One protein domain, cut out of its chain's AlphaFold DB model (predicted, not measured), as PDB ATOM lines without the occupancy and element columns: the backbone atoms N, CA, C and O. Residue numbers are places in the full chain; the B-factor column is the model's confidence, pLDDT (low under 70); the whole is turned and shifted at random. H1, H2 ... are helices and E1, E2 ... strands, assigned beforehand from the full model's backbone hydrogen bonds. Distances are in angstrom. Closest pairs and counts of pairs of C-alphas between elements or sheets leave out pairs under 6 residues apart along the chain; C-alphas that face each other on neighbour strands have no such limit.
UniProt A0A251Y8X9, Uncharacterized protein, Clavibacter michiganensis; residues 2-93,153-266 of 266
ATOM      1  N   GLY A   2      34.260 -48.321 -14.319       54.03
ATOM      2  CA  GLY A   2      34.511 -49.773 -14.298       54.03
ATOM      3  C   GLY A   2      35.701 -50.199 -15.170       54.03
ATOM      4  O   GLY A   2      35.894 -49.654 -16.251       54.03
ATOM      5  N   THR A   3      36.442 -51.219 -14.732       57.38
ATOM      6  CA  THR A   3      37.630 -51.845 -15.360       57.38
ATOM      7  C   THR A   3      37.527 -52.065 -16.884       57.38
ATOM      8  O   THR A   3      38.537 -52.093 -17.581       57.38
ATOM      9  N   VAL A   4      36.306 -52.192 -17.413       61.00
ATOM     10  CA  VAL A   4      35.999 -52.321 -18.849       61.00
ATOM     11  C   VAL A   4      36.367 -51.060 -19.639       61.00
ATOM     12  O   VAL A   4      37.020 -51.168 -20.668       61.00
ATOM     13  N   ALA A   5      36.050 -49.864 -19.135       64.19
ATOM     14  CA  ALA A   5      36.362 -48.610 -19.828       64.19
ATOM     15  C   ALA A   5      37.879 -48.370 -19.927       64.19
ATOM     16  O   ALA A   5      38.374 -47.893 -20.944       64.19
ATOM     17  N   ALA A   6      38.629 -48.760 -18.888       63.44
ATOM     18  CA  ALA A   6      40.088 -48.718 -18.912       63.44
ATOM     19  C   ALA A   6      40.662 -49.696 -19.952       63.44
ATOM     20  O   ALA A   6      41.575 -49.343 -20.691       63.44
ATOM     21  N   LEU A   7      40.102 -50.908 -20.050       63.62
ATOM     22  CA  LEU A   7      40.492 -51.918 -21.040       63.62
ATOM     23  C   LEU A   7      40.237 -51.471 -22.488       63.62
ATOM     24  O   LEU A   7      41.100 -51.676 -23.344       63.62
ATOM     25  N   ASP A   8      39.090 -50.851 -22.760       67.00
ATOM     26  CA  ASP A   8      38.752 -50.347 -24.096       67.00
ATOM     27  C   ASP A   8      39.646 -49.161 -24.482       67.00
ATOM     28  O   ASP A   8      40.159 -49.096 -25.605       67.00
ATOM     29  N   ALA A   9      39.926 -48.267 -23.525       66.19
ATOM     30  CA  ALA A   9      40.853 -47.161 -23.723       66.19
ATOM     31  C   ALA A   9      42.273 -47.652 -24.040       66.19
ATOM     32  O   ALA A   9      42.903 -47.155 -24.969       66.19
ATOM     33  N   LEU A  10      42.756 -48.669 -23.324       65.31
ATOM     34  CA  LEU A  10      44.066 -49.277 -23.563       65.31
ATOM     35  C   LEU A  10      44.145 -49.998 -24.903       65.31
ATOM     36  O   LEU A  10      45.096 -49.788 -25.646       65.31
ATOM     37  N   THR A  11      43.128 -50.792 -25.238       66.88
ATOM     38  CA  THR A  11      43.049 -51.473 -26.538       66.88
ATOM     39  C   THR A  11      43.078 -50.456 -27.675       66.88
ATOM     40  O   THR A  11      43.735 -50.670 -28.692       66.88
ATOM     41  N   SER A  12      42.405 -49.321 -27.493       68.56
ATOM     42  CA  SER A  12      42.434 -48.240 -28.468       68.56
ATOM     43  C   SER A  12      43.811 -47.580 -28.538       68.56
ATOM     44  O   SER A  12      44.334 -47.439 -29.633       68.56
ATOM     45  N   LEU A  13      44.462 -47.268 -27.412       66.06
ATOM     46  CA  LEU A  13      45.832 -46.730 -27.396       66.06
ATOM     47  C   LEU A  13      46.859 -47.686 -28.028       66.06
ATOM     48  O   LEU A  13      47.765 -47.246 -28.731       66.06
ATOM     49  N   GLU A  14      46.708 -48.994 -27.826       63.66
ATOM     50  CA  GLU A  14      47.505 -50.022 -28.503       63.66
ATOM     51  C   GLU A  14      47.256 -50.033 -30.007       63.66
ATOM     52  O   GLU A  14      48.188 -50.167 -30.794       63.66
ATOM     53  N   ALA A  15      46.002 -49.861 -30.417       64.06
ATOM     54  CA  ALA A  15      45.651 -49.725 -31.816       64.06
ATOM     55  C   ALA A  15      46.276 -48.452 -32.424       64.06
ATOM     56  O   ALA A  15      46.733 -48.486 -33.563       64.06
ATOM     57  N   LEU A  16      46.387 -47.360 -31.656       64.56
ATOM     58  CA  LEU A  16      47.077 -46.137 -32.084       64.56
ATOM     59  C   LEU A  16      48.590 -46.304 -32.216       64.56
ATOM     60  O   LEU A  16      49.189 -45.623 -33.040       64.56
ATOM     61  N   ALA A  17      49.212 -47.215 -31.465       63.22
ATOM     62  CA  ALA A  17      50.633 -47.538 -31.630       63.22
ATOM     63  C   ALA A  17      50.965 -48.117 -33.016       63.22
ATOM     64  O   ALA A  17      52.125 -48.128 -33.418       63.22
ATOM     65  N   LEU A  18      49.959 -48.612 -33.746       62.28
ATOM     66  CA  LEU A  18      50.118 -49.074 -35.126       62.28
ATOM     67  C   LEU A  18      50.177 -47.915 -36.128       62.28
ATOM     68  O   LEU A  18      50.542 -48.121 -37.281       62.28
ATOM     69  N   LEU A  19      49.802 -46.704 -35.712       63.53
ATOM     70  CA  LEU A  19      49.870 -45.527 -36.559       63.53
ATOM     71  C   LEU A  19      51.293 -44.952 -36.532       63.53
ATOM     72  O   LEU A  19      51.901 -44.874 -35.460       63.53
ATOM     73  N   PRO A  20      51.820 -44.466 -37.669       59.06
ATOM     74  CA  PRO A  20      53.115 -43.798 -37.729       59.06
ATOM     75  C   PRO A  20      53.014 -42.368 -37.170       59.06
ATOM     76  O   PRO A  20      53.295 -41.389 -37.850       59.06
ATOM     77  N   LEU A  21      52.603 -42.234 -35.908       57.25
ATOM     78  CA  LEU A  21      52.460 -40.955 -35.204       57.25
ATOM     79  C   LEU A  21      53.819 -40.324 -34.833       57.25
ATOM     80  O   LEU A  21      53.873 -39.227 -34.270       57.25
ATOM     81  N   GLU A  22      54.924 -41.033 -35.104       58.38
ATOM     82  CA  GLU A  22      56.299 -40.698 -34.706       58.38
ATOM     83  C   GLU A  22      56.433 -40.350 -33.207       58.38
ATOM     84  O   GLU A  22      57.369 -39.664 -32.804       58.38
ATOM     85  N   ILE A  23      55.456 -40.703 -32.366       58.12
ATOM     86  CA  ILE A  23      55.521 -40.470 -30.918       58.12
ATOM     87  C   ILE A  23      56.678 -41.322 -30.398       58.12
ATOM     88  O   ILE A  23      56.815 -42.467 -30.832       58.12
ATOM     89  N   GLU A  24      57.510 -40.789 -29.498       55.94
ATOM     90  CA  GLU A  24      58.544 -41.581 -28.822       55.94
ATOM     91  C   GLU A  24      57.863 -42.723 -28.051       55.94
ATOM     92  O   GLU A  24      57.357 -42.580 -26.938       55.94
ATOM     93  N   MET A  25      57.778 -43.874 -28.712       53.78
ATOM     94  CA  MET A  25      56.956 -45.006 -28.303       53.78
ATOM     95  C   MET A  25      57.535 -45.763 -27.108       53.78
ATOM     96  O   MET A  25      56.832 -46.577 -26.518       53.78
ATOM     97  N   ASP A  26      58.779 -45.500 -26.714       56.69
ATOM     98  CA  ASP A  26      59.477 -46.252 -25.666       56.69
ATOM     99  C   ASP A  26      58.833 -46.115 -24.280       56.69
ATOM    100  O   ASP A  26      58.875 -47.055 -23.481       56.69
ATOM    101  N   ASP A  27      58.213 -44.973 -23.986       53.94
ATOM    102  CA  ASP A  27      57.461 -44.762 -22.746       53.94
ATOM    103  C   ASP A  27      56.056 -45.382 -22.831       53.94
ATOM    104  O   ASP A  27      55.595 -46.012 -21.878       53.94
ATOM    105  N   VAL A  28      55.412 -45.308 -24.002       54.03
ATOM    106  CA  VAL A  28      54.109 -45.945 -24.276       54.03
ATOM    107  C   VAL A  28      54.220 -47.472 -24.181       54.03
ATOM    108  O   VAL A  28      53.379 -48.131 -23.575       54.03
ATOM    109  N   LEU A  29      55.292 -48.047 -24.730       57.56
ATOM    110  CA  LEU A  29      55.589 -49.479 -24.693       57.56
ATOM    111  C   LEU A  29      55.984 -49.957 -23.285       57.56
ATOM    112  O   LEU A  29      55.663 -51.091 -22.917       57.56
ATOM    113  N   ARG A  30      56.637 -49.109 -22.476       60.69
ATOM    114  CA  ARG A  30      56.937 -49.408 -21.065       60.69
ATOM    115  C   ARG A  30      55.687 -49.400 -20.192       60.69
ATOM    116  O   ARG A  30      55.478 -50.347 -19.433       60.69
ATOM    117  N   GLU A  31      54.826 -48.396 -20.334       56.84
ATOM    118  CA  GLU A  31      53.535 -48.369 -19.634       56.84
ATOM    119  C   GLU A  31      52.625 -49.518 -20.099       56.84
ATOM    120  O   GLU A  31      51.990 -50.176 -19.274       56.84
ATOM    121  N   ARG A  32      52.662 -49.875 -21.390       55.75
ATOM    122  CA  ARG A  32      52.005 -51.075 -21.935       55.75
ATOM    123  C   ARG A  32      52.425 -52.346 -21.202       55.75
ATOM    124  O   ARG A  32      51.558 -53.126 -20.819       55.75
ATOM    125  N   ALA A  33      53.724 -52.579 -21.006       58.53
ATOM    126  CA  ALA A  33      54.204 -53.787 -20.333       58.53
ATOM    127  C   ALA A  33      53.653 -53.895 -18.901       58.53
ATOM    128  O   ALA A  33      53.117 -54.936 -18.521       58.53
ATOM    129  N   PHE A  34      53.695 -52.792 -18.149       62.22
ATOM    130  CA  PHE A  34      53.173 -52.728 -16.784       62.22
ATOM    131  C   PHE A  34      51.662 -52.999 -16.722       62.22
ATOM    132  O   PHE A  34      51.182 -53.781 -15.898       62.22
ATOM    133  N   ILE A  35      50.898 -52.383 -17.621       56.78
ATOM    134  CA  ILE A  35      49.442 -52.501 -17.644       56.78
ATOM    135  C   ILE A  35      49.000 -53.895 -18.111       56.78
ATOM    136  O   ILE A  35      48.090 -54.483 -17.521       56.78
ATOM    137  N   PHE A  36      49.676 -54.481 -19.103       58.16
ATOM    138  CA  PHE A  36      49.439 -55.869 -19.505       58.16
ATOM    139  C   PHE A  36      49.697 -56.850 -18.365       58.16
ATOM    140  O   PHE A  36      48.928 -57.798 -18.197       58.16
ATOM    141  N   GLU A  37      50.754 -56.644 -17.580       59.56
ATOM    142  CA  GLU A  37      51.023 -57.468 -16.403       59.56
ATOM    143  C   GLU A  37      49.923 -57.325 -15.349       59.56
ATOM    144  O   GLU A  37      49.431 -58.342 -14.850       59.56
ATOM    145  N   ALA A  38      49.453 -56.104 -15.080       55.84
ATOM    146  CA  ALA A  38      48.348 -55.849 -14.155       55.84
ATOM    147  C   ALA A  38      47.036 -56.529 -14.602       55.84
ATOM    148  O   ALA A  38      46.384 -57.220 -13.814       55.84
ATOM    149  N   LEU A  39      46.683 -56.418 -15.886       55.38
ATOM    150  CA  LEU A  39      45.492 -57.047 -16.467       55.38
ATOM    151  C   LEU A  39      45.613 -58.576 -16.546       55.38
ATOM    152  O   LEU A  39      44.636 -59.305 -16.348       55.38
ATOM    153  N   ARG A  40      46.811 -59.098 -16.827       59.06
ATOM    154  CA  ARG A  40      47.086 -60.541 -16.810       59.06
ATOM    155  C   ARG A  40      46.974 -61.099 -15.397       59.06
ATOM    156  O   ARG A  40      46.393 -62.176 -15.228       59.06
ATOM    157  N   ALA A  41      47.481 -60.382 -14.397       55.78
ATOM    158  CA  ALA A  41      47.310 -60.729 -12.993       55.78
ATOM    159  C   ALA A  41      45.818 -60.768 -12.624       55.78
ATOM    160  O   ALA A  41      45.354 -61.773 -12.083       55.78
ATOM    161  N   GLU A  42      45.032 -59.768 -13.032       53.78
ATOM    162  CA  GLU A  42      43.581 -59.748 -12.811       53.78
ATOM    163  C   GLU A  42      42.864 -60.938 -13.471       53.78
ATOM    164  O   GLU A  42      42.095 -61.648 -12.817       53.78
ATOM    165  N   ARG A  43      43.123 -61.209 -14.758       57.59
ATOM    166  CA  ARG A  43      42.512 -62.349 -15.467       57.59
ATOM    167  C   ARG A  43      42.874 -63.683 -14.819       57.59
ATOM    168  O   ARG A  43      42.039 -64.586 -14.778       57.59
ATOM    169  N   THR A  44      44.095 -63.810 -14.303       56.50
ATOM    170  CA  THR A  44      44.559 -65.007 -13.587       56.50
ATOM    171  C   THR A  44      43.822 -65.170 -12.253       56.50
ATOM    172  O   THR A  44      43.369 -66.271 -11.935       56.50
ATOM    173  N   ILE A  45      43.611 -64.080 -11.510       52.69
ATOM    174  CA  ILE A  45      42.826 -64.064 -10.264       52.69
ATOM    175  C   ILE A  45      41.357 -64.431 -10.536       52.69
ATOM    176  O   ILE A  45      40.806 -65.296  -9.859       52.69
ATOM    177  N   ARG A  46      40.733 -63.856 -11.574       51.25
ATOM    178  CA  ARG A  46      39.341 -64.164 -11.960       51.25
ATOM    179  C   ARG A  46      39.151 -65.607 -12.431       51.25
ATOM    180  O   ARG A  46      38.141 -66.223 -12.116       51.25
ATOM    181  N   ARG A  47      40.103 -66.164 -13.188       56.88
ATOM    182  CA  ARG A  47      40.023 -67.554 -13.681       56.88
ATOM    183  C   ARG A  47      40.257 -68.598 -12.592       56.88
ATOM    184  O   ARG A  47      39.764 -69.712 -12.721       56.88
ATOM    185  N   SER A  48      41.010 -68.261 -11.548       54.78
ATOM    186  CA  SER A  48      41.361 -69.198 -10.475       54.78
ATOM    187  C   SER A  48      40.306 -69.304  -9.365       54.78
ATOM    188  O   SER A  48      40.449 -70.162  -8.496       54.78
ATOM    189  N   ARG A  49      39.239 -68.486  -9.379       49.50
ATOM    190  CA  ARG A  49      38.160 -68.534  -8.376       49.50
ATOM    191  C   ARG A  49      36.782 -68.297  -9.005       49.50
ATOM    192  O   ARG A  49      36.494 -67.168  -9.399       49.50
ATOM    193  N   PRO A  50      35.911 -69.318  -9.080       48.50
ATOM    194  CA  PRO A  50      34.537 -69.130  -9.518       48.50
ATOM    195  C   PRO A  50      33.764 -68.295  -8.485       48.50
ATOM    196  O   PRO A  50      33.834 -68.542  -7.283       48.50
ATOM    197  N   THR A  51      33.002 -67.327  -8.986       49.84
ATOM    198  CA  THR A  51      31.853 -66.643  -8.356       49.84
ATOM    199  C   THR A  51      32.036 -65.618  -7.223       49.84
ATOM    200  O   THR A  51      31.180 -64.750  -7.158       49.84
ATOM    201  N   ASP A  52      33.135 -65.572  -6.455       49.78
ATOM    202  CA  ASP A  52      33.304 -64.577  -5.355       49.78
ATOM    203  C   ASP A  52      34.657 -63.831  -5.358       49.78
ATOM    204  O   ASP A  52      35.264 -63.558  -4.318       49.78
ATOM    205  N   ALA A  53      35.197 -63.504  -6.535       47.56
ATOM    206  CA  ALA A  53      36.443 -62.741  -6.595       47.56
ATOM    207  C   ALA A  53      36.234 -61.313  -6.038       47.56
ATOM    208  O   ALA A  53      35.337 -60.609  -6.516       47.56
ATOM    209  N   PRO A  54      37.057 -60.840  -5.076       47.88
ATOM    210  CA  PRO A  54      37.059 -59.428  -4.729       47.88
ATOM    211  C   PRO A  54      37.391 -58.622  -5.989       47.88
ATOM    212  O   PRO A  54      38.241 -59.030  -6.787       47.88
ATOM    213  N   LYS A  55      36.700 -57.487  -6.169       54.41
ATOM    214  CA  LYS A  55      37.054 -56.467  -7.169       54.41
ATOM    215  C   LYS A  55      38.562 -56.201  -7.088       54.41
ATOM    216  O   LYS A  55      39.142 -56.376  -6.011       54.41
ATOM    217  N   VAL A  56      39.188 -55.818  -8.207       51.50
ATOM    218  CA  VAL A  56      40.606 -55.418  -8.222       51.50
ATOM    219  C   VAL A  56      40.855 -54.544  -6.989       51.50
ATOM    220  O   VAL A  56      40.030 -53.668  -6.715       51.50
ATOM    221  N   PRO A  57      41.898 -54.811  -6.179       55.03
ATOM    222  CA  PRO A  57      42.125 -54.019  -4.982       55.03
ATOM    223  C   PRO A  57      42.124 -52.543  -5.381       55.03
ATOM    224  O   PRO A  57      42.897 -52.165  -6.257       55.03
ATOM    225  N   ALA A  58      41.268 -51.724  -4.765       53.91
ATOM    226  CA  ALA A  58      41.101 -50.310  -5.117       53.91
ATOM    227  C   ALA A  58      42.429 -49.535  -5.325       53.91
ATOM    228  O   ALA A  58      42.484 -48.709  -6.233       53.91
ATOM    229  N   PRO A  59      43.531 -49.823  -4.591       55.16
ATOM    230  CA  PRO A  59      44.837 -49.212  -4.861       55.16
ATOM    231  C   PRO A  59      45.424 -49.504  -6.257       55.16
ATOM    232  O   PRO A  59      46.132 -48.665  -6.805       55.16
ATOM    233  N   MET A  60      45.141 -50.672  -6.841       57.97
ATOM    234  CA  MET A  60      45.569 -51.048  -8.196       57.97
ATOM    235  C   MET A  60      44.713 -50.372  -9.276       57.97
ATOM    236  O   MET A  60      45.265 -49.942 -10.285       57.97
ATOM    237  N   GLU A  61      43.397 -50.239  -9.067       59.94
ATOM    238  CA  GLU A  61      42.510 -49.511  -9.994       59.94
ATOM    239  C   GLU A  61      42.859 -48.018 -10.029       59.94
ATOM    240  O   GLU A  61      43.059 -47.462 -11.105       59.94
ATOM    241  N   LEU A  62      43.048 -47.400  -8.855       61.00
ATOM    242  CA  LEU A  62      43.490 -46.006  -8.729       61.00
ATOM    243  C   LEU A  62      44.849 -45.769  -9.408       61.00
ATOM    244  O   LEU A  62      45.054 -44.742 -10.055       61.00
ATOM    245  N   GLY A  63      45.777 -46.725  -9.290       67.81
ATOM    246  CA  GLY A  63      47.078 -46.657  -9.957       67.81
ATOM    247  C   GLY A  63      46.991 -46.776 -11.482       67.81
ATOM    248  O   GLY A  63      47.782 -46.146 -12.183       67.81
ATOM    249  N   LEU A  64      46.036 -47.554 -11.998       67.94
ATOM    250  CA  LEU A  64      45.822 -47.727 -13.435       67.94
ATOM    251  C   LEU A  64      45.143 -46.502 -14.061       67.94
ATOM    252  O   LEU A  64      45.617 -46.017 -15.085       67.94
ATOM    253  N   GLU A  65      44.079 -45.983 -13.440       72.81
ATOM    254  CA  GLU A  65      43.372 -44.786 -13.917       72.81
ATOM    255  C   GLU A  65      44.320 -43.574 -13.979       72.81
ATOM    256  O   GLU A  65      44.372 -42.883 -14.993       72.81
ATOM    257  N   ALA A  66      45.142 -43.359 -12.943       78.00
ATOM    258  CA  ALA A  66      46.111 -42.262 -12.918       78.00
ATOM    259  C   ALA A  66      47.212 -42.402 -13.986       78.00
ATOM    260  O   ALA A  66      47.629 -41.413 -14.585       78.00
ATOM    261  N   ARG A  67      47.692 -43.625 -14.248       73.50
ATOM    262  CA  ARG A  67      48.687 -43.876 -15.305       73.50
ATOM    263  C   ARG A  67      48.106 -43.690 -16.699       73.50
ATOM    264  O   ARG A  67      48.774 -43.117 -17.553       73.50
ATOM    265  N   LEU A  68      46.875 -44.151 -16.920       75.69
ATOM    266  CA  LEU A  68      46.172 -43.955 -18.183       75.69
ATOM    267  C   LEU A  68      45.967 -42.461 -18.459       75.69
ATOM    268  O   LEU A  68      46.284 -42.013 -19.555       75.69
ATOM    269  N   ASP A  69      45.535 -41.692 -17.456       83.75
ATOM    270  CA  ASP A  69      45.391 -40.233 -17.552       83.75
ATOM    271  C   ASP A  69      46.717 -39.557 -17.939       83.75
ATOM    272  O   ASP A  69      46.762 -38.774 -18.887       83.75
ATOM    273  N   LEU A  70      47.824 -39.921 -17.278       82.62
ATOM    274  CA  LEU A  70      49.160 -39.402 -17.599       82.62
ATOM    275  C   LEU A  70      49.613 -39.772 -19.016       82.62
ATOM    276  O   LEU A  70      50.215 -38.952 -19.710       82.62
ATOM    277  N   LEU A  71      49.345 -41.002 -19.456       79.00
ATOM    278  CA  LEU A  71      49.672 -41.449 -20.806       79.00
ATOM    279  C   LEU A  71      48.867 -40.665 -21.848       79.00
ATOM    280  O   LEU A  71      49.439 -40.170 -22.819       79.00
ATOM    281  N   GLN A  72      47.561 -40.504 -21.626       84.12
ATOM    282  CA  GLN A  72      46.699 -39.722 -22.505       84.12
ATOM    283  C   GLN A  72      47.152 -38.261 -22.580       84.12
ATOM    284  O   GLN A  72      47.266 -37.710 -23.675       84.12
ATOM    285  N   GLN A  73      47.482 -37.659 -21.433       89.12
ATOM    286  CA  GLN A  73      48.019 -36.304 -21.364       89.12
ATOM    287  C   GLN A  73      49.277 -36.157 -22.223       89.12
ATOM    288  O   GLN A  73      49.372 -35.218 -23.017       89.12
ATOM    289  N   ARG A  74      50.239 -37.075 -22.077       84.69
ATOM    290  CA  ARG A  74      51.507 -37.045 -22.822       84.69
ATOM    291  C   ARG A  74      51.283 -37.152 -24.323       84.69
ATOM    292  O   ARG A  74      51.775 -36.304 -25.054       84.69
ATOM    293  N   VAL A  75      50.480 -38.124 -24.765       83.25
ATOM    294  CA  VAL A  75      50.167 -38.322 -26.190       83.25
ATOM    295  C   VAL A  75      49.545 -37.064 -26.796       83.25
ATOM    296  O   VAL A  75      50.005 -36.592 -27.835       83.25
ATOM    297  N   VAL A  76      48.539 -36.479 -26.137       88.06
ATOM    298  CA  VAL A  76      47.901 -35.244 -26.620       88.06
ATOM    299  C   VAL A  76      48.888 -34.081 -26.627       88.06
ATOM    300  O   VAL A  76      48.926 -33.327 -27.597       88.06
ATOM    301  N   THR A  77      49.718 -33.950 -25.591       89.62
ATOM    302  CA  THR A  77      50.739 -32.894 -25.503       89.62
ATOM    303  C   THR A  77      51.758 -32.999 -26.629       89.62
ATOM    304  O   THR A  77      52.016 -32.006 -27.306       89.62
ATOM    305  N   ASP A  78      52.309 -34.188 -26.872       85.38
ATOM    306  CA  ASP A  78      53.324 -34.395 -27.901       85.38
ATOM    307  C   ASP A  78      52.773 -34.164 -29.303       85.38
ATOM    308  O   ASP A  78      53.417 -33.493 -30.107       85.38
ATOM    309  N   LEU A  79      51.566 -34.649 -29.598       84.06
ATOM    310  CA  LEU A  79      50.939 -34.410 -30.898       84.06
ATOM    311  C   LEU A  79      50.615 -32.933 -31.115       84.06
ATOM    312  O   LEU A  79      50.929 -32.385 -32.167       84.06
ATOM    313  N   THR A  80      50.063 -32.267 -30.100       88.38
ATOM    314  CA  THR A  80      49.781 -30.825 -30.149       88.38
ATOM    315  C   THR A  80      51.067 -30.023 -30.365       88.38
ATOM    316  O   THR A  80      51.111 -29.113 -31.191       88.38
ATOM    317  N   ARG A  81      52.150 -30.395 -29.675       87.88
ATOM    318  CA  ARG A  81      53.466 -29.773 -29.841       87.88
ATOM    319  C   ARG A  81      54.030 -29.986 -31.245       87.88
ATOM    320  O   ARG A  81      54.495 -29.025 -31.841       87.88
ATOM    321  N   LYS A  82      53.950 -31.200 -31.793       84.44
ATOM    322  CA  LYS A  82      54.409 -31.497 -33.160       84.44
ATOM    323  C   LYS A  82      53.674 -30.689 -34.219       84.44
ATOM    324  O   LYS A  82      54.318 -30.167 -35.120       84.44
ATOM    325  N   ILE A  83      52.354 -30.550 -34.081       85.94
ATOM    326  CA  ILE A  83      51.555 -29.659 -34.932       85.94
ATOM    327  C   ILE A  83      52.094 -28.229 -34.831       85.94
ATOM    328  O   ILE A  83      52.314 -27.568 -35.838       85.94
ATOM    329  N   ALA A  84      52.365 -27.741 -33.622       87.62
ATOM    330  CA  ALA A  84      52.902 -26.395 -33.455       87.62
ATOM    331  C   ALA A  84      54.328 -26.224 -34.017       87.62
ATOM    332  O   ALA A  84      54.684 -25.132 -34.464       87.62
ATOM    333  N   GLU A  85      55.150 -27.275 -33.991       85.75
ATOM    334  CA  GLU A  85      56.533 -27.278 -34.485       85.75
ATOM    335  C   GLU A  85      56.624 -27.397 -36.019       85.75
ATOM    336  O   GLU A  85      57.513 -26.788 -36.612       85.75
ATOM    337  N   ALA A  86      55.723 -28.144 -36.665       78.56
ATOM    338  CA  ALA A  86      55.785 -28.455 -38.095       78.56
ATOM    339  C   ALA A  86      54.392 -28.567 -38.735       78.56
ATOM    340  O   ALA A  86      53.404 -28.830 -38.053       78.56
ATOM    341  N   PHE A  87      54.306 -28.437 -40.064       69.25
ATOM    342  CA  PHE A  87      53.078 -28.771 -40.785       69.25
ATOM    343  C   PHE A  87      52.802 -30.271 -40.649       69.25
ATOM    344  O   PHE A  87      53.374 -31.107 -41.353       69.25
ATOM    345  N   TRP A  88      51.949 -30.621 -39.691       61.59
ATOM    346  CA  TRP A  88      51.560 -31.998 -39.466       61.59
ATOM    347  C   TRP A  88      50.375 -32.345 -40.359       61.59
ATOM    348  O   TRP A  88      49.236 -31.972 -40.087       61.59
ATOM    349  N   GLY A  89      50.644 -33.089 -41.427       60.88
ATOM    350  CA  GLY A  89      49.628 -33.936 -42.032       60.88
ATOM    351  C   GLY A  89      49.611 -35.235 -41.249       60.88
ATOM    352  O   GLY A  89      50.651 -35.886 -41.156       60.88
ATOM    353  N   PHE A  90      48.472 -35.619 -40.675       60.06
ATOM    354  CA  PHE A  90      48.349 -36.965 -40.135       60.06
ATOM    355  C   PHE A  90      48.638 -37.941 -41.280       60.06
ATOM    356  O   PHE A  90      47.922 -37.918 -42.288       60.06
ATOM    357  N   PRO A  91      49.707 -38.752 -41.196       55.53
ATOM    358  CA  PRO A  91      49.986 -39.720 -42.231       55.53
ATOM    359  C   PRO A  91      48.851 -40.730 -42.179       55.53
ATOM    360  O   PRO A  91      48.816 -41.583 -41.293       55.53
ATOM    361  N   MET A  92      47.897 -40.599 -43.104       51.62
ATOM    362  CA  MET A  92      46.858 -41.597 -43.305       51.62
ATOM    363  C   MET A  92      47.550 -42.964 -43.301       51.62
ATOM    364  O   MET A  92      48.440 -43.173 -44.138       51.62
ATOM    365  N   PRO A  93      47.224 -43.859 -42.347       55.62
ATOM    366  CA  PRO A  93      47.834 -45.177 -42.273       55.62
ATOM    367  C   PRO A  93      47.838 -45.825 -43.652       55.62
ATOM    368  O   PRO A  93      46.889 -45.676 -44.431       55.62
ATOM    369  N   TYR A 153      31.795 -40.627 -29.421       73.50
ATOM    370  CA  TYR A 153      31.368 -39.234 -29.337       73.50
ATOM    371  C   TYR A 153      31.186 -38.609 -30.712       73.50
ATOM    372  O   TYR A 153      31.751 -39.052 -31.713       73.50
ATOM    373  N   GLU A 154      30.420 -37.531 -30.733       76.62
ATOM    374  CA  GLU A 154      30.272 -36.644 -31.873       76.62
ATOM    375  C   GLU A 154      30.994 -35.331 -31.585       76.62
ATOM    376  O   GLU A 154      31.066 -34.872 -30.438       76.62
ATOM    377  N   ARG A 155      31.546 -34.732 -32.640       69.75
ATOM    378  CA  ARG A 155      32.127 -33.396 -32.590       69.75
ATOM    379  C   ARG A 155      31.221 -32.437 -33.340       69.75
ATOM    380  O   ARG A 155      30.770 -32.730 -34.444       69.75
ATOM    381  N   SER A 156      31.035 -31.254 -32.773       62.03
ATOM    382  CA  SER A 156      30.489 -30.105 -33.492       62.03
ATOM    383  C   SER A 156      31.411 -28.905 -33.297       62.03
ATOM    384  O   SER A 156      31.981 -28.694 -32.227       62.03
ATOM    385  N   GLY A 157      31.618 -28.106 -34.335       59.06
ATOM    386  CA  GLY A 157      32.478 -26.934 -34.225       59.06
ATOM    387  C   GLY A 157      32.709 -26.271 -35.567       59.06
ATOM    388  O   GLY A 157      32.724 -26.944 -36.597       59.06
ATOM    389  N   ALA A 158      32.878 -24.951 -35.529       55.94
ATOM    390  CA  ALA A 158      33.198 -24.171 -36.709       55.94
ATOM    391  C   ALA A 158      34.525 -24.659 -37.300       55.94
ATOM    392  O   ALA A 158      35.508 -24.821 -36.578       55.94
ATOM    393  N   VAL A 159      34.527 -24.910 -38.608       61.53
ATOM    394  CA  VAL A 159      35.753 -25.182 -39.364       61.53
ATOM    395  C   VAL A 159      36.472 -23.882 -39.686       61.53
ATOM    396  O   VAL A 159      37.672 -23.927 -39.851       61.53
ATOM    397  N   ASP A 160      35.796 -22.734 -39.687       67.19
ATOM    398  CA  ASP A 160      36.413 -21.442 -39.981       67.19
ATOM    399  C   ASP A 160      36.112 -20.432 -38.861       67.19
ATOM    400  O   ASP A 160      34.959 -20.256 -38.460       67.19
ATOM    401  N   VAL A 161      37.141 -19.739 -38.376       75.88
ATOM    402  CA  VAL A 161      37.033 -18.596 -37.457       75.88
ATOM    403  C   VAL A 161      37.721 -17.401 -38.105       75.88
ATOM    404  O   VAL A 161      38.907 -17.466 -38.417       75.88
ATOM    405  N   GLY A 162      36.974 -16.322 -38.334       73.44
ATOM    406  CA  GLY A 162      37.515 -15.048 -38.811       73.44
ATOM    407  C   GLY A 162      37.908 -14.150 -37.642       73.44
ATOM    408  O   GLY A 162      37.148 -14.025 -36.683       73.44
ATOM    409  N   VAL A 163      39.080 -13.524 -37.720       79.19
ATOM    410  CA  VAL A 163      39.579 -12.578 -36.715       79.19
ATOM    411  C   VAL A 163      40.319 -11.423 -37.383       79.19
ATOM    412  O   VAL A 163      40.951 -11.610 -38.420       79.19
ATOM    413  N   ALA A 164      40.244 -10.222 -36.812       74.75
ATOM    414  CA  ALA A 164      40.953  -9.057 -37.330       74.75
ATOM    415  C   ALA A 164      42.310  -8.873 -36.630       74.75
ATOM    416  O   ALA A 164      42.440  -9.052 -35.417       74.75
ATOM    417  N   LEU A 165      43.337  -8.456 -37.378       69.69
ATOM    418  CA  LEU A 165      44.602  -8.023 -36.785       69.69
ATOM    419  C   LEU A 165      44.352  -6.863 -35.811       69.69
ATOM    420  O   LEU A 165      43.599  -5.935 -36.086       69.69
ATOM    421  N   GLY A 166      45.016  -6.896 -34.659       63.59
ATOM    422  CA  GLY A 166      44.835  -5.901 -33.600       63.59
ATOM    423  C   GLY A 166      43.857  -6.318 -32.504       63.59
ATOM    424  O   GLY A 166      43.844  -5.661 -31.460       63.59
ATOM    425  N   ASP A 167      43.128  -7.421 -32.678       74.94
ATOM    426  CA  ASP A 167      42.619  -8.173 -31.536       74.94
ATOM    427  C   ASP A 167      43.809  -8.725 -30.745       74.94
ATOM    428  O   ASP A 167      44.770  -9.238 -31.312       74.94
ATOM    429  N   ALA A 168      43.778  -8.598 -29.418       76.06
ATOM    430  CA  ALA A 168      44.858  -9.136 -28.593       76.06
ATOM    431  C   ALA A 168      44.788 -10.669 -28.527       76.06
ATOM    432  O   ALA A 168      45.813 -11.349 -28.469       76.06
ATOM    433  N   ARG A 169      43.571 -11.217 -28.488       84.00
ATOM    434  CA  ARG A 169      43.306 -12.640 -28.273       84.00
ATOM    435  C   ARG A 169      42.031 -13.058 -28.984       84.00
ATOM    436  O   ARG A 169      41.051 -12.320 -28.949       84.00
ATOM    437  N   VAL A 170      42.024 -14.271 -29.524       85.19
ATOM    438  CA  VAL A 170      40.816 -14.933 -30.028       85.19
ATOM    439  C   VAL A 170      40.601 -16.244 -29.290       85.19
ATOM    440  O   VAL A 170      41.553 -16.974 -29.015       85.19
ATOM    441  N   THR A 171      39.348 -16.537 -28.955       87.38
ATOM    442  CA  THR A 171      38.967 -17.807 -28.335       87.38
ATOM    443  C   THR A 171      38.395 -18.727 -29.398       87.38
ATOM    444  O   THR A 171      37.412 -18.385 -30.052       87.38
ATOM    445  N   VAL A 172      38.988 -19.906 -29.539       86.88
ATOM    446  CA  VAL A 172      38.485 -20.987 -30.387       86.88
ATOM    447  C   VAL A 172      37.953 -22.105 -29.502       86.88
ATOM    448  O   VAL A 172      38.457 -22.326 -28.402       86.88
ATOM    449  N   THR A 173      36.928 -22.810 -29.968       87.81
ATOM    450  CA  THR A 173      36.225 -23.795 -29.145       87.81
ATOM    451  C   THR A 173      35.958 -25.055 -29.944       87.81
ATOM    452  O   THR A 173      35.444 -24.996 -31.061       87.81
ATOM    453  N   THR A 174      36.252 -26.200 -29.338       87.88
ATOM    454  CA  THR A 174      35.795 -27.507 -29.816       87.88
ATOM    455  C   THR A 174      34.656 -27.991 -28.929       87.88
ATOM    456  O   THR A 174      34.710 -27.815 -27.708       87.88
ATOM    457  N   ASN A 175      33.606 -28.558 -29.529       87.19
ATOM    458  CA  ASN A 175      32.502 -29.148 -28.780       87.19
ATOM    459  C   ASN A 175      32.521 -30.659 -28.937       87.19
ATOM    460  O   ASN A 175      32.614 -31.183 -30.051       87.19
ATOM    461  N   VAL A 176      32.384 -31.342 -27.809       87.06
ATOM    462  CA  VAL A 176      32.346 -32.798 -27.730       87.06
ATOM    463  C   VAL A 176      31.050 -33.214 -27.061       87.06
ATOM    464  O   VAL A 176      30.710 -32.685 -26.006       87.06
ATOM    465  N   SER A 177      30.341 -34.177 -27.636       84.94
ATOM    466  CA  SER A 177      29.131 -34.749 -27.042       84.94
ATOM    467  C   SER A 177      29.168 -36.265 -27.068       84.94
ATOM    468  O   SER A 177      29.539 -36.864 -28.076       84.94
ATOM    469  N   VAL A 178      28.727 -36.889 -25.979       82.19
ATOM    470  CA  VAL A 178      28.632 -38.347 -25.860       82.19
ATOM    471  C   VAL A 178      27.199 -38.729 -25.534       82.19
ATOM    472  O   VAL A 178      26.589 -38.127 -24.658       82.19
ATOM    473  N   ALA A 179      26.648 -39.736 -26.210       73.38
ATOM    474  CA  ALA A 179      25.257 -40.137 -25.996       73.38
ATOM    475  C   ALA A 179      25.070 -41.115 -24.822       73.38
ATOM    476  O   ALA A 179      24.045 -41.071 -24.147       73.38
ATOM    477  N   THR A 180      26.024 -42.021 -24.592       79.56
ATOM    478  CA  THR A 180      25.760 -43.252 -23.824       79.56
ATOM    479  C   THR A 180      26.549 -43.397 -22.527       79.56
ATOM    480  O   THR A 180      26.022 -43.967 -21.575       79.56
ATOM    481  N   ALA A 181      27.788 -42.913 -22.459       82.50
ATOM    482  CA  ALA A 181      28.657 -43.101 -21.299       82.50
ATOM    483  C   ALA A 181      29.536 -41.876 -21.051       82.50
ATOM    484  O   ALA A 181      29.926 -41.198 -21.994       82.50
ATOM    485  N   ALA A 182      29.861 -41.604 -19.786       85.44
ATOM    486  CA  ALA A 182      30.801 -40.541 -19.470       85.44
ATOM    487  C   ALA A 182      32.179 -40.880 -20.053       85.44
ATOM    488  O   ALA A 182      32.614 -42.036 -19.980       85.44
ATOM    489  N   LEU A 183      32.859 -39.886 -20.617       86.44
ATOM    490  CA  LEU A 183      34.217 -40.028 -21.132       86.44
ATOM    491  C   LEU A 183      35.167 -39.085 -20.405       86.44
ATOM    492  O   LEU A 183      34.901 -37.894 -20.274       86.44
ATOM    493  N   ASP A 184      36.318 -39.627 -20.024       86.62
ATOM    494  CA  ASP A 184      37.468 -38.867 -19.556       86.62
ATOM    495  C   ASP A 184      38.570 -38.864 -20.615       86.62
ATOM    496  O   ASP A 184      38.762 -39.837 -21.361       86.62
ATOM    497  N   GLY A 185      39.327 -37.772 -20.643       90.19
ATOM    498  CA  GLY A 185      40.591 -37.718 -21.355       90.19
ATOM    499  C   GLY A 185      41.107 -36.301 -21.537       90.19
ATOM    500  O   GLY A 185      40.906 -35.432 -20.685       90.19
ATOM    501  N   TRP A 186      41.807 -36.077 -22.645       93.25
ATOM    502  CA  TRP A 186      42.548 -34.841 -22.882       93.25
ATOM    503  C   TRP A 186      42.231 -34.248 -24.244       93.25
ATOM    504  O   TRP A 186      42.011 -34.961 -25.222       93.25
ATOM    505  N   VAL A 187      42.225 -32.920 -24.289       93.38
ATOM    506  CA  VAL A 187      42.051 -32.136 -25.505       93.38
ATOM    507  C   VAL A 187      43.202 -31.154 -25.623       93.38
ATOM    508  O   VAL A 187      43.504 -30.445 -24.667       93.38
ATOM    509  N   GLY A 188      43.840 -31.119 -26.782       92.88
ATOM    510  CA  GLY A 188      44.873 -30.163 -27.138       92.88
ATOM    511  C   GLY A 188      44.445 -29.290 -28.303       92.88
ATOM    512  O   GLY A 188      43.592 -29.683 -29.100       92.88
ATOM    513  N   PHE A 189      45.046 -28.111 -28.406       92.69
ATOM    514  CA  PHE A 189      44.905 -27.249 -29.570       92.69
ATOM    515  C   PHE A 189      46.248 -26.645 -29.969       92.69
ATOM    516  O   PHE A 189      47.005 -26.181 -29.110       92.69
ATOM    517  N   ALA A 190      46.509 -26.638 -31.277       91.06
ATOM    518  CA  ALA A 190      47.654 -25.963 -31.870       91.06
ATOM    519  C   ALA A 190      47.363 -25.395 -33.254       91.06
ATOM    520  O   ALA A 190      46.541 -25.923 -33.997       91.06
ATOM    521  N   ILE A 191      48.098 -24.341 -33.609       89.31
ATOM    522  CA  ILE A 191      48.224 -23.857 -34.987       89.31
ATOM    523  C   ILE A 191      49.416 -24.565 -35.630       89.31
ATOM    524  O   ILE A 191      50.494 -24.583 -35.039       89.31
ATOM    525  N   ALA A 192      49.235 -25.130 -36.824       87.56
ATOM    526  CA  ALA A 192      50.311 -25.717 -37.608       87.56
ATOM    527  C   ALA A 192      51.423 -24.703 -37.848       87.56
ATOM    528  O   ALA A 192      51.163 -23.566 -38.242       87.56
ATOM    529  N   GLU A 193      52.661 -25.124 -37.586       82.94
ATOM    530  CA  GLU A 193      53.839 -24.249 -37.632       82.94
ATOM    531  C   GLU A 193      53.716 -23.013 -36.722       82.94
ATOM    532  O   GLU A 193      54.449 -22.033 -36.882       82.94
ATOM    533  N   GLY A 194      52.812 -23.039 -35.739       77.75
ATOM    534  CA  GLY A 194      52.547 -21.926 -34.836       77.75
ATOM    535  C   GLY A 194      53.809 -21.441 -34.124       77.75
ATOM    536  O   GLY A 194      53.993 -20.239 -33.961       77.75
ATOM    537  N   LEU A 195      54.751 -22.324 -33.776       77.19
ATOM    538  CA  LEU A 195      56.028 -21.916 -33.176       77.19
ATOM    539  C   LEU A 195      56.929 -21.158 -34.158       77.19
ATOM    540  O   LEU A 195      57.560 -20.172 -33.771       77.19
ATOM    541  N   ILE A 196      56.951 -21.562 -35.431       76.62
ATOM    542  CA  ILE A 196      57.684 -20.866 -36.501       76.62
ATOM    543  C   ILE A 196      57.042 -19.497 -36.759       76.62
ATOM    544  O   ILE A 196      57.732 -18.481 -36.877       76.62
ATOM    545  N   GLN A 197      55.710 -19.459 -36.759       73.81
ATOM    546  CA  GLN A 197      54.895 -18.258 -36.939       73.81
ATOM    547  C   GLN A 197      54.801 -17.405 -35.662       73.81
ATOM    548  O   GLN A 197      54.243 -16.306 -35.684       73.81
ATOM    549  N   ARG A 198      55.405 -17.868 -34.555       75.19
ATOM    550  CA  ARG A 198      55.393 -17.227 -33.231       75.19
ATOM    551  C   ARG A 198      53.972 -16.931 -32.721       75.19
ATOM    552  O   ARG A 198      53.734 -15.898 -32.097       75.19
ATOM    553  N   MET A 199      53.058 -17.855 -32.975       75.75
ATOM    554  CA  MET A 199      51.766 -18.025 -32.315       75.75
ATOM    555  C   MET A 199      51.842 -19.303 -31.468       75.75
ATOM    556  O   MET A 199      51.382 -20.359 -31.910       75.75
ATOM    557  N   PRO A 200      52.507 -19.280 -30.297       62.88
ATOM    558  CA  PRO A 200      52.692 -20.484 -29.505       62.88
ATOM    559  C   PRO A 200      51.371 -20.862 -28.837       62.88
ATOM    560  O   PRO A 200      51.122 -20.533 -27.680       62.88
ATOM    561  N   THR A 201      50.515 -21.561 -29.568       67.00
ATOM    562  CA  THR A 201      49.358 -22.230 -28.992       67.00
ATOM    563  C   THR A 201      49.709 -23.704 -28.895       67.00
ATOM    564  O   THR A 201      49.535 -24.459 -29.838       67.00
ATOM    565  N   VAL A 202      50.311 -24.090 -27.771       80.06
ATOM    566  CA  VAL A 202      50.362 -25.487 -27.335       80.06
ATOM    567  C   VAL A 202      49.687 -25.497 -25.984       80.06
ATOM    568  O   VAL A 202      50.295 -25.210 -24.955       80.06
ATOM    569  N   GLU A 203      48.390 -25.743 -26.009       88.50
ATOM    570  CA  GLU A 203      47.578 -25.785 -24.809       88.50
ATOM    571  C   GLU A 203      46.848 -27.121 -24.777       88.50
ATOM    572  O   GLU A 203      46.286 -27.557 -25.781       88.50
ATOM    573  N   VAL A 204      46.877 -27.778 -23.619       93.06
ATOM    574  CA  VAL A 204      46.175 -29.037 -23.376       93.06
ATOM    575  C   VAL A 204      45.341 -28.925 -22.111       93.06
ATOM    576  O   VAL A 204      45.739 -28.288 -21.135       93.06
ATOM    577  N   ARG A 205      44.165 -29.545 -22.121       94.62
ATOM    578  CA  ARG A 205      43.184 -29.498 -21.040       94.62
ATOM    579  C   ARG A 205      42.637 -30.894 -20.789       94.62
ATOM    580  O   ARG A 205      42.326 -31.616 -21.734       94.62
ATOM    581  N   ARG A 206      42.492 -31.254 -19.515       94.25
ATOM    582  CA  ARG A 206      41.730 -32.439 -19.122       94.25
ATOM    583  C   ARG A 206      40.245 -32.143 -19.293       94.25
ATOM    584  O   ARG A 206      39.793 -31.056 -18.936       94.25
ATOM    585  N   VAL A 207      39.505 -33.099 -19.837       92.06
ATOM    586  CA  VAL A 207      38.081 -32.956 -20.139       92.06
ATOM    587  C   VAL A 207      37.331 -34.169 -19.613       92.06
ATOM    588  O   VAL A 207      37.777 -35.305 -19.766       92.06
ATOM    589  N   HIS A 208      36.184 -33.889 -19.004       91.75
ATOM    590  CA  HIS A 208      35.189 -34.873 -18.616       91.75
ATOM    591  C   HIS A 208      33.892 -34.547 -19.360       91.75
ATOM    592  O   HIS A 208      33.430 -33.405 -19.303       91.75
ATOM    593  N   VAL A 209      33.340 -35.517 -20.086       89.19
ATOM    594  CA  VAL A 209      32.110 -35.362 -20.871       89.19
ATOM    595  C   VAL A 209      31.057 -36.295 -20.307       89.19
ATOM    596  O   VAL A 209      31.197 -37.511 -20.403       89.19
ATOM    597  N   GLU A 210      30.006 -35.722 -19.730       89.75
ATOM    598  CA  GLU A 210      28.862 -36.476 -19.218       89.75
ATOM    599  C   GLU A 210      27.950 -36.956 -20.364       89.75
ATOM    600  O   GLU A 210      27.878 -36.308 -21.417       89.75
ATOM    601  N   PRO A 211      27.201 -38.058 -20.182       88.94
ATOM    602  CA  PRO A 211      26.220 -38.504 -21.162       88.94
ATOM    603  C   PRO A 211      25.148 -37.439 -21.436       88.94
ATOM    604  O   PRO A 211      24.573 -36.857 -20.517       88.94
ATOM    605  N   GLY A 212      24.827 -37.230 -22.710       83.69
ATOM    606  CA  GLY A 212      23.723 -36.391 -23.173       83.69
ATOM    607  C   GLY A 212      23.973 -34.879 -23.136       83.69
ATOM    608  O   GLY A 212      23.112 -34.132 -23.598       83.69
ATOM    609  N   ALA A 213      25.121 -34.416 -22.636       77.69
ATOM    610  CA  ALA A 213      25.453 -32.995 -22.567       77.69
ATOM    611  C   ALA A 213      26.702 -32.675 -23.409       77.69
ATOM    612  O   ALA A 213      27.768 -33.240 -23.151       77.69
ATOM    613  N   PRO A 214      26.618 -31.770 -24.404       85.88
ATOM    614  CA  PRO A 214      27.808 -31.292 -25.092       85.88
ATOM    615  C   PRO A 214      28.682 -30.468 -24.136       85.88
ATOM    616  O   PRO A 214      28.185 -29.647 -23.366       85.88
ATOM    617  N   VAL A 215      29.995 -30.660 -24.226       89.94
ATOM    618  CA  VAL A 215      31.011 -29.887 -23.511       89.94
ATOM    619  C   VAL A 215      31.781 -29.038 -24.511       89.94
ATOM    620  O   VAL A 215      32.325 -29.550 -25.488       89.94
ATOM    621  N   SER A 216      31.846 -27.738 -24.237       90.56
ATOM    622  CA  SER A 216      32.640 -26.766 -24.988       90.56
ATOM    623  C   SER A 216      33.992 -26.564 -24.313       90.56
ATOM    624  O   SER A 216      34.053 -26.182 -23.144       90.56
ATOM    625  N   VAL A 217      35.080 -26.783 -25.048       91.00
ATOM    626  CA  VAL A 217      36.448 -26.648 -24.533       91.00
ATOM    627  C   VAL A 217      37.125 -25.455 -25.217       91.00
ATOM    628  O   VAL A 217      37.479 -25.563 -26.395       91.00
ATOM    629  N   PRO A 218      37.275 -24.308 -24.525       91.19
ATOM    630  CA  PRO A 218      37.857 -23.108 -25.110       91.19
ATOM    631  C   PRO A 218      39.388 -23.121 -25.039       91.19
ATOM    632  O   PRO A 218      39.975 -23.510 -24.027       91.19
ATOM    633  N   PHE A 219      40.011 -22.597 -26.087       90.69
ATOM    634  CA  PHE A 219      41.444 -22.347 -26.216       90.69
ATOM    635  C   PHE A 219      41.663 -20.916 -26.681       90.69
ATOM    636  O   PHE A 219      40.849 -20.372 -27.425       90.69
ATOM    637  N   THR A 220      42.743 -20.285 -26.226       88.12
ATOM    638  CA  THR A 220      43.023 -18.887 -26.568       88.12
ATOM    639  C   THR A 220      44.250 -18.782 -27.455       88.12
ATOM    640  O   THR A 220      45.323 -19.266 -27.105       88.12
ATOM    641  N   ILE A 221      44.102 -18.096 -28.582       86.19
ATOM    642  CA  ILE A 221      45.200 -17.755 -29.480       86.19
ATOM    643  C   ILE A 221      45.615 -16.324 -29.175       86.19
ATOM    644  O   ILE A 221      44.782 -15.415 -29.153       86.19
ATOM    645  N   ASP A 222      46.903 -16.134 -28.920       83.31
ATOM    646  CA  ASP A 222      47.499 -14.815 -28.757       83.31
ATOM    647  C   ASP A 222      47.864 -14.246 -30.132       83.31
ATOM    648  O   ASP A 222      48.668 -14.828 -30.865       83.31
ATOM    649  N   LEU A 223      47.263 -13.107 -30.472       81.75
ATOM    650  CA  LEU A 223      47.465 -12.406 -31.739       81.75
ATOM    651  C   LEU A 223      48.261 -11.105 -31.556       81.75
ATOM    652  O   LEU A 223      48.425 -10.335 -32.499       81.75
ATOM    653  N   THR A 224      48.796 -10.848 -30.356       80.44
ATOM    654  CA  THR A 224      49.558  -9.623 -30.051       80.44
ATOM    655  C   THR A 224      50.908  -9.544 -30.761       80.44
ATOM    656  O   THR A 224      51.564  -8.500 -30.736       80.44
ATOM    657  N   ASN A 225      51.353 -10.629 -31.398       80.75
ATOM    658  CA  ASN A 225      52.625 -10.662 -32.094       80.75
ATOM    659  C   ASN A 225      52.596  -9.758 -33.345       80.75
ATOM    660  O   ASN A 225      51.927 -10.083 -34.326       80.75
ATOM    661  N   PRO A 226      53.412  -8.688 -33.395       73.06
ATOM    662  CA  PRO A 226      53.394  -7.722 -34.495       73.06
ATOM    663  C   PRO A 226      53.931  -8.278 -35.824       73.06
ATOM    664  O   PRO A 226      53.897  -7.585 -36.835       73.06
ATOM    665  N   ARG A 227      54.486  -9.498 -35.833       76.75
ATOM    666  CA  ARG A 227      54.965 -10.181 -37.046       76.75
ATOM    667  C   ARG A 227      53.926 -11.114 -37.662       76.75
ATOM    668  O   ARG A 227      54.226 -11.728 -38.686       76.75
ATOM    669  N   LEU A 228      52.761 -11.254 -37.032       80.12
ATOM    670  CA  LEU A 228      51.673 -12.062 -37.554       80.12
ATOM    671  C   LEU A 228      51.154 -11.446 -38.854       80.12
ATOM    672  O   LEU A 228      50.914 -10.240 -38.927       80.12
ATOM    673  N   LYS A 229      51.043 -12.266 -39.896       81.62
ATOM    674  CA  LYS A 229      50.557 -11.827 -41.203       81.62
ATOM    675  C   LYS A 229      49.053 -12.081 -41.298       81.62
ATOM    676  O   LYS A 229      48.597 -13.065 -40.726       81.62
ATOM    677  N   PRO A 230      48.301 -11.239 -42.024       84.12
ATOM    678  CA  PRO A 230      46.962 -11.610 -42.439       84.12
ATOM    679  C   PRO A 230      47.056 -12.777 -43.421       84.12
ATOM    680  O   PRO A 230      47.631 -12.623 -44.500       84.12
ATOM    681  N   ASP A 231      46.551 -13.934 -43.016       87.31
ATOM    682  CA  ASP A 231      46.527 -15.156 -43.810       87.31
ATOM    683  C   ASP A 231      45.507 -16.146 -43.226       87.31
ATOM    684  O   ASP A 231      44.933 -15.938 -42.151       87.31
ATOM    685  N   GLN A 232      45.297 -17.247 -43.935       85.38
ATOM    686  CA  GLN A 232      44.639 -18.425 -43.403       85.38
ATOM    687  C   GLN A 232      45.660 -19.302 -42.667       85.38
ATOM    688  O   GLN A 232      46.635 -19.779 -43.242       85.38
ATOM    689  N   HIS A 233      45.406 -19.558 -41.386       86.81
ATOM    690  CA  HIS A 233      46.223 -20.437 -40.556       86.81
ATOM    691  C   HIS A 233      45.469 -21.728 -40.243       86.81
ATOM    692  O   HIS A 233      44.296 -21.699 -39.874       86.81
ATOM    693  N   HIS A 234      46.147 -22.869 -40.341       87.12
ATOM    694  CA  HIS A 234      45.556 -24.165 -40.014       87.12
ATOM    695  C   HIS A 234      45.723 -24.454 -38.521       87.12
ATOM    696  O   HIS A 234      46.829 -24.655 -38.040       87.12
ATOM    697  N   GLY A 235      44.626 -24.468 -37.784       88.62
ATOM    698  CA  GLY A 235      44.501 -24.959 -36.422       88.62
ATOM    699  C   GLY A 235      43.998 -26.397 -36.357       88.62
ATOM    700  O   GLY A 235      43.287 -26.879 -37.237       88.62
ATOM    701  N   PHE A 236      44.356 -27.082 -35.280       88.94
ATOM    702  CA  PHE A 236      44.018 -28.478 -35.053       88.94
ATOM    703  C   PHE A 236      43.636 -28.686 -33.595       88.94
ATOM    704  O   PHE A 236      44.395 -28.339 -32.689       88.94
ATOM    705  N   PHE A 237      42.477 -29.299 -33.373       90.94
ATOM    706  CA  PHE A 237      42.105 -29.858 -32.080       90.94
ATOM    707  C   PHE A 237      42.506 -31.325 -32.037       90.94
ATOM    708  O   PHE A 237      42.129 -32.074 -32.933       90.94
ATOM    709  N   VAL A 238      43.225 -31.741 -30.997       90.25
ATOM    710  CA  VAL A 238      43.598 -33.138 -30.743       90.25
ATOM    711  C   VAL A 238      42.799 -33.637 -29.548       90.25
ATOM    712  O   VAL A 238      43.025 -33.196 -28.430       90.25
ATOM    713  N   HIS A 239      41.870 -34.558 -29.758       90.81
ATOM    714  CA  HIS A 239      41.103 -35.201 -28.695       90.81
ATOM    715  C   HIS A 239      41.650 -36.598 -28.450       90.81
ATOM    716  O   HIS A 239      41.860 -37.335 -29.403       90.81
ATOM    717  N   LEU A 240      41.795 -36.998 -27.192       89.12
ATOM    718  CA  LEU A 240      41.989 -38.389 -26.806       89.12
ATOM    719  C   LEU A 240      40.987 -38.724 -25.708       89.12
ATOM    720  O   LEU A 240      41.238 -38.463 -24.533       89.12
ATOM    721  N   LEU A 241      39.834 -39.255 -26.114       87.50
ATOM    722  CA  LEU A 241      38.663 -39.468 -25.259       87.50
ATOM    723  C   LEU A 241      38.137 -40.886 -25.451       87.50
ATOM    724  O   LEU A 241      37.948 -41.332 -26.583       87.50
ATOM    725  N   GLY A 242      37.915 -41.611 -24.352       79.69
ATOM    726  CA  GLY A 242      37.417 -42.991 -24.421       79.69
ATOM    727  C   GLY A 242      38.300 -43.927 -25.253       79.69
ATOM    728  O   GLY A 242      37.791 -44.840 -25.888       79.69
ATOM    729  N   GLY A 243      39.609 -43.656 -25.321       78.06
ATOM    730  CA  GLY A 243      40.556 -44.403 -26.154       78.06
ATOM    731  C   GLY A 243      40.656 -43.951 -27.608       78.06
ATOM    732  O   GLY A 243      41.628 -44.291 -28.272       78.06
ATOM    733  N   HIS A 244      39.711 -43.156 -28.105       84.31
ATOM    734  CA  HIS A 244      39.758 -42.662 -29.475       84.31
ATOM    735  C   HIS A 244      40.573 -41.387 -29.549       84.31
ATOM    736  O   HIS A 244      40.239 -40.399 -28.882       84.31
ATOM    737  N   ILE A 245      41.592 -41.397 -30.405       85.56
ATOM    738  CA  ILE A 245      42.207 -40.156 -30.835       85.56
ATOM    739  C   ILE A 245      41.416 -39.592 -32.008       85.56
ATOM    740  O   ILE A 245      41.041 -40.320 -32.923       85.56
ATOM    741  N   THR A 246      41.176 -38.295 -31.980       87.31
ATOM    742  CA  THR A 246      40.556 -37.563 -33.074       87.31
ATOM    743  C   THR A 246      41.348 -36.303 -33.288       87.31
ATOM    744  O   THR A 246      41.685 -35.625 -32.317       87.31
ATOM    745  N   VAL A 247      41.606 -35.959 -34.540       86.94
ATOM    746  CA  VAL A 247      42.136 -34.646 -34.865       86.94
ATOM    747  C   VAL A 247      41.231 -33.979 -35.864       86.94
ATOM    748  O   VAL A 247      40.932 -34.513 -36.929       86.94
ATOM    749  N   ALA A 248      40.788 -32.796 -35.471       87.50
ATOM    750  CA  ALA A 248      39.862 -32.000 -36.237       87.50
ATOM    751  C   ALA A 248      40.504 -30.680 -36.636       87.50
ATOM    752  O   ALA A 248      41.152 -30.024 -35.818       87.50
ATOM    753  N   GLN A 249      40.287 -30.299 -37.886       86.12
ATOM    754  CA  GLN A 249      40.833 -29.085 -38.460       86.12
ATOM    755  C   GLN A 249      39.946 -27.876 -38.147       86.12
ATOM    756  O   GLN A 249      38.721 -27.975 -37.999       86.12
ATOM    757  N   LEU A 250      40.605 -26.730 -38.049       86.62
ATOM    758  CA  LEU A 250      40.043 -25.400 -37.909       86.62
ATOM    759  C   LEU A 250      40.896 -24.462 -38.764       86.62
ATOM    760  O   LEU A 250      42.098 -24.413 -38.582       86.62
ATOM    761  N   HIS A 251      40.322 -23.659 -39.638       85.62
ATOM    762  CA  HIS A 251      41.002 -22.529 -40.244       85.62
ATOM    763  C   HIS A 251      40.766 -21.279 -39.403       85.62
ATOM    764  O   HIS A 251      39.634 -20.904 -39.094       85.62
ATOM    765  N   VAL A 252      41.855 -20.612 -39.047       85.56
ATOM    766  CA  VAL A 252      41.844 -19.299 -38.414       85.56
ATOM    767  C   VAL A 252      42.225 -18.295 -39.489       85.56
ATOM    768  O   VAL A 252      43.384 -18.201 -39.884       85.56
ATOM    769  N   ASN A 253      41.228 -17.585 -40.004       87.31
ATOM    770  CA  ASN A 253      41.403 -16.580 -41.042       87.31
ATOM    771  C   ASN A 253      41.687 -15.243 -40.364       87.31
ATOM    772  O   ASN A 253      40.804 -14.651 -39.742       87.31
ATOM    773  N   ILE A 254      42.935 -14.794 -40.451       86.25
ATOM    774  CA  ILE A 254      43.369 -13.524 -39.887       86.25
ATOM    775  C   ILE A 254      43.300 -12.476 -40.990       86.25
ATOM    776  O   ILE A 254      44.032 -12.526 -41.975       86.25
ATOM    777  N   HIS A 255      42.417 -11.504 -40.817       85.50
ATOM    778  CA  HIS A 255      42.247 -10.392 -41.738       85.50
ATOM    779  C   HIS A 255      43.104  -9.211 -41.299       85.50
ATOM    780  O   HIS A 255      43.391  -9.035 -40.113       85.50
ATOM    781  N   ALA A 256      43.516  -8.371 -42.248       81.06
ATOM    782  CA  ALA A 256      44.083  -7.085 -41.876       81.06
ATOM    783  C   ALA A 256      43.035  -6.314 -41.063       81.06
ATOM    784  O   ALA A 256      41.846  -6.404 -41.355       81.06
ATOM    785  N   LYS A 257      43.466  -5.571 -40.040       69.62
ATOM    786  CA  LYS A 257      42.608  -4.542 -39.452       69.62
ATOM    787  C   LYS A 257      42.284  -3.600 -40.599       69.62
ATOM    788  O   LYS A 257      43.244  -3.088 -41.174       69.62
ATOM    789  N   ASP A 258      41.017  -3.477 -40.975       61.97
ATOM    790  CA  ASP A 258      40.608  -2.781 -42.193       61.97
ATOM    791  C   ASP A 258      41.436  -1.511 -42.418       61.97
ATOM    792  O   ASP A 258      41.504  -0.624 -41.562       61.97
ATOM    793  N   ALA A 259      42.083  -1.432 -43.579       48.56
ATOM    794  CA  ALA A 259      42.346  -0.147 -44.196       48.56
ATOM    795  C   ALA A 259      41.001   0.349 -44.738       48.56
ATOM    796  O   ALA A 259      40.762   0.203 -45.923       48.56
ATOM    797  N   ASP A 260      40.150   0.834 -43.831       41.84
ATOM    798  CA  ASP A 260      38.886   1.551 -44.020       41.84
ATOM    799  C   ASP A 260      37.847   0.993 -45.027       41.84
ATOM    800  O   ASP A 260      38.121   0.389 -46.057       41.84
ATOM    801  N   GLU A 261      36.580   1.237 -44.710       43.72
ATOM    802  CA  GLU A 261      35.368   0.866 -45.451       43.72
ATOM    803  C   GLU A 261      35.218   1.526 -46.850       43.72
ATOM    804  O   GLU A 261      34.128   1.962 -47.218       43.72
ATOM    805  N   GLU A 262      36.257   1.593 -47.685       41.00
ATOM    806  CA  GLU A 262      36.150   2.076 -49.071       41.00
ATOM    807  C   GLU A 262      36.297   0.937 -50.091       41.00
ATOM    808  O   GLU A 262      37.335   0.719 -50.704       41.00
ATOM    809  N   GLY A 263      35.184   0.222 -50.285       44.88
ATOM    810  CA  GLY A 263      34.776  -0.396 -51.551       44.88
ATOM    811  C   GLY A 263      35.831  -1.166 -52.352       44.88
ATOM    812  O   GLY A 263      36.414  -0.635 -53.295       44.88
ATOM    813  N   MET A 264      35.928  -2.477 -52.126       32.09
ATOM    814  CA  MET A 264      36.391  -3.402 -53.166       32.09
ATOM    815  C   MET A 264      35.181  -4.092 -53.813       32.09
ATOM    816  O   MET A 264      34.430  -4.772 -53.109       32.09
ATOM    817  N   PRO A 265      34.946  -3.909 -55.128       41.28
ATOM    818  CA  PRO A 265      33.914  -4.648 -55.837       41.28
ATOM    819  C   PRO A 265      34.335  -6.112 -56.000       41.28
ATOM    820  O   PRO A 265      35.525  -6.426 -56.075       41.28
ATOM    821  N   CYS A 266      33.321  -6.975 -56.027       42.38
ATOM    822  CA  CYS A 266      33.411  -8.410 -56.269       42.38
ATOM    823  C   CYS A 266      34.110  -8.755 -57.591       42.38
ATOM    824  O   CYS A 266      33.935  -7.988 -58.568       42.38
TER     825      CYS A 266
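This is residues 2 to 93 and 153 to 266 of the 266 residues of an uncharacterized protein of Clavibacter michiganensis (UniProt A0A251Y8X9). A five-strand sheet, E2 E8 E7 E4 E5, is curled like part of a barrel, with the small sheet E1 E3 E6 over its hollow face and the helices H1 and H3 over its other face. H2 packs on H3, and this helical end reaches beyond the strands, while residues 259 to 266 stick out at the other end. The printed part has 206 residues, with three named helices followed by eight named strands, a mixed class of helices and strands. The large sheet is mixed, the small one antiparallel. The whole is loose, with a radius of gyration of the C-alphas of 21.0 A, and spans 81 by 36 by 28 A.

H1, residues 3 to 16, H2, residues 25 to 48, and H3, residues 58 to 85, form an up-and-down bundle, each running against the one before. Every O i to N i+4 pair in H1, H2 and H3 is within hydrogen-bond range. H1 touches H3 at a shallow tilt of 30 degrees, the closest C-alphas being those of Ala 6 and Glu 65, 7.2 A. H2 and H3, a helical hairpin, only just touch, with 3 pairs of C-alphas within 8 A, the closest those of Val 28 and Leu 71, 7.2 A. The small sheet runs E1, residues 153 to 156, E3, residues 169 to 178, E6, residues 215 to 222; N 154 and O 177 are 2.9 A apart, N 219 and O 172 2.8 A. The large sheet, strongly twisted, runs E2, residues 160 to 164, E8, residues 244 to 255, E7, residues 232 to 241, E4, residues 183 to 191, E5, residues 203 to 209. E2 and E8 are parallel, with N 161 and O 251 2.8 A apart; the other neighbours are antiparallel, with N 235 and O 250 at 2.7 A, N 188 and O 238 at 2.8 A, N 205 and O 187 at 2.8 A. H1 and H3 are on the same face, giving two layers, helices on one face of a sheet. H3 runs along E4, at 13 degrees on the local plane, at a height over the sheet of 8.0 A. The closest C-alphas of E5 and E6 are those of Val 209 and Val 215, 6.2 A.

H1 begins at C-alpha 3, (37.630, -51.845, -15.360), and is 20.0 A long; H2 is 33.9 A and H3 40.4 A. E3 is 29.7 A, E4 25.5 A and E7 28.4 A. E8, 34.6 A, ends at C-alpha 255, (42.247, -10.392, -41.738).

The C-alphas farthest apart are those of Arg 49 and Glu 262, 81.5 A. Residues 94 to 152 are not printed, and C-alphas 93 and 153 are 21.8 A apart. E4 to E5 is a long link. Mean pLDDT of the printed part is 72.8; 90 residues are under 70, among them 2 to 64.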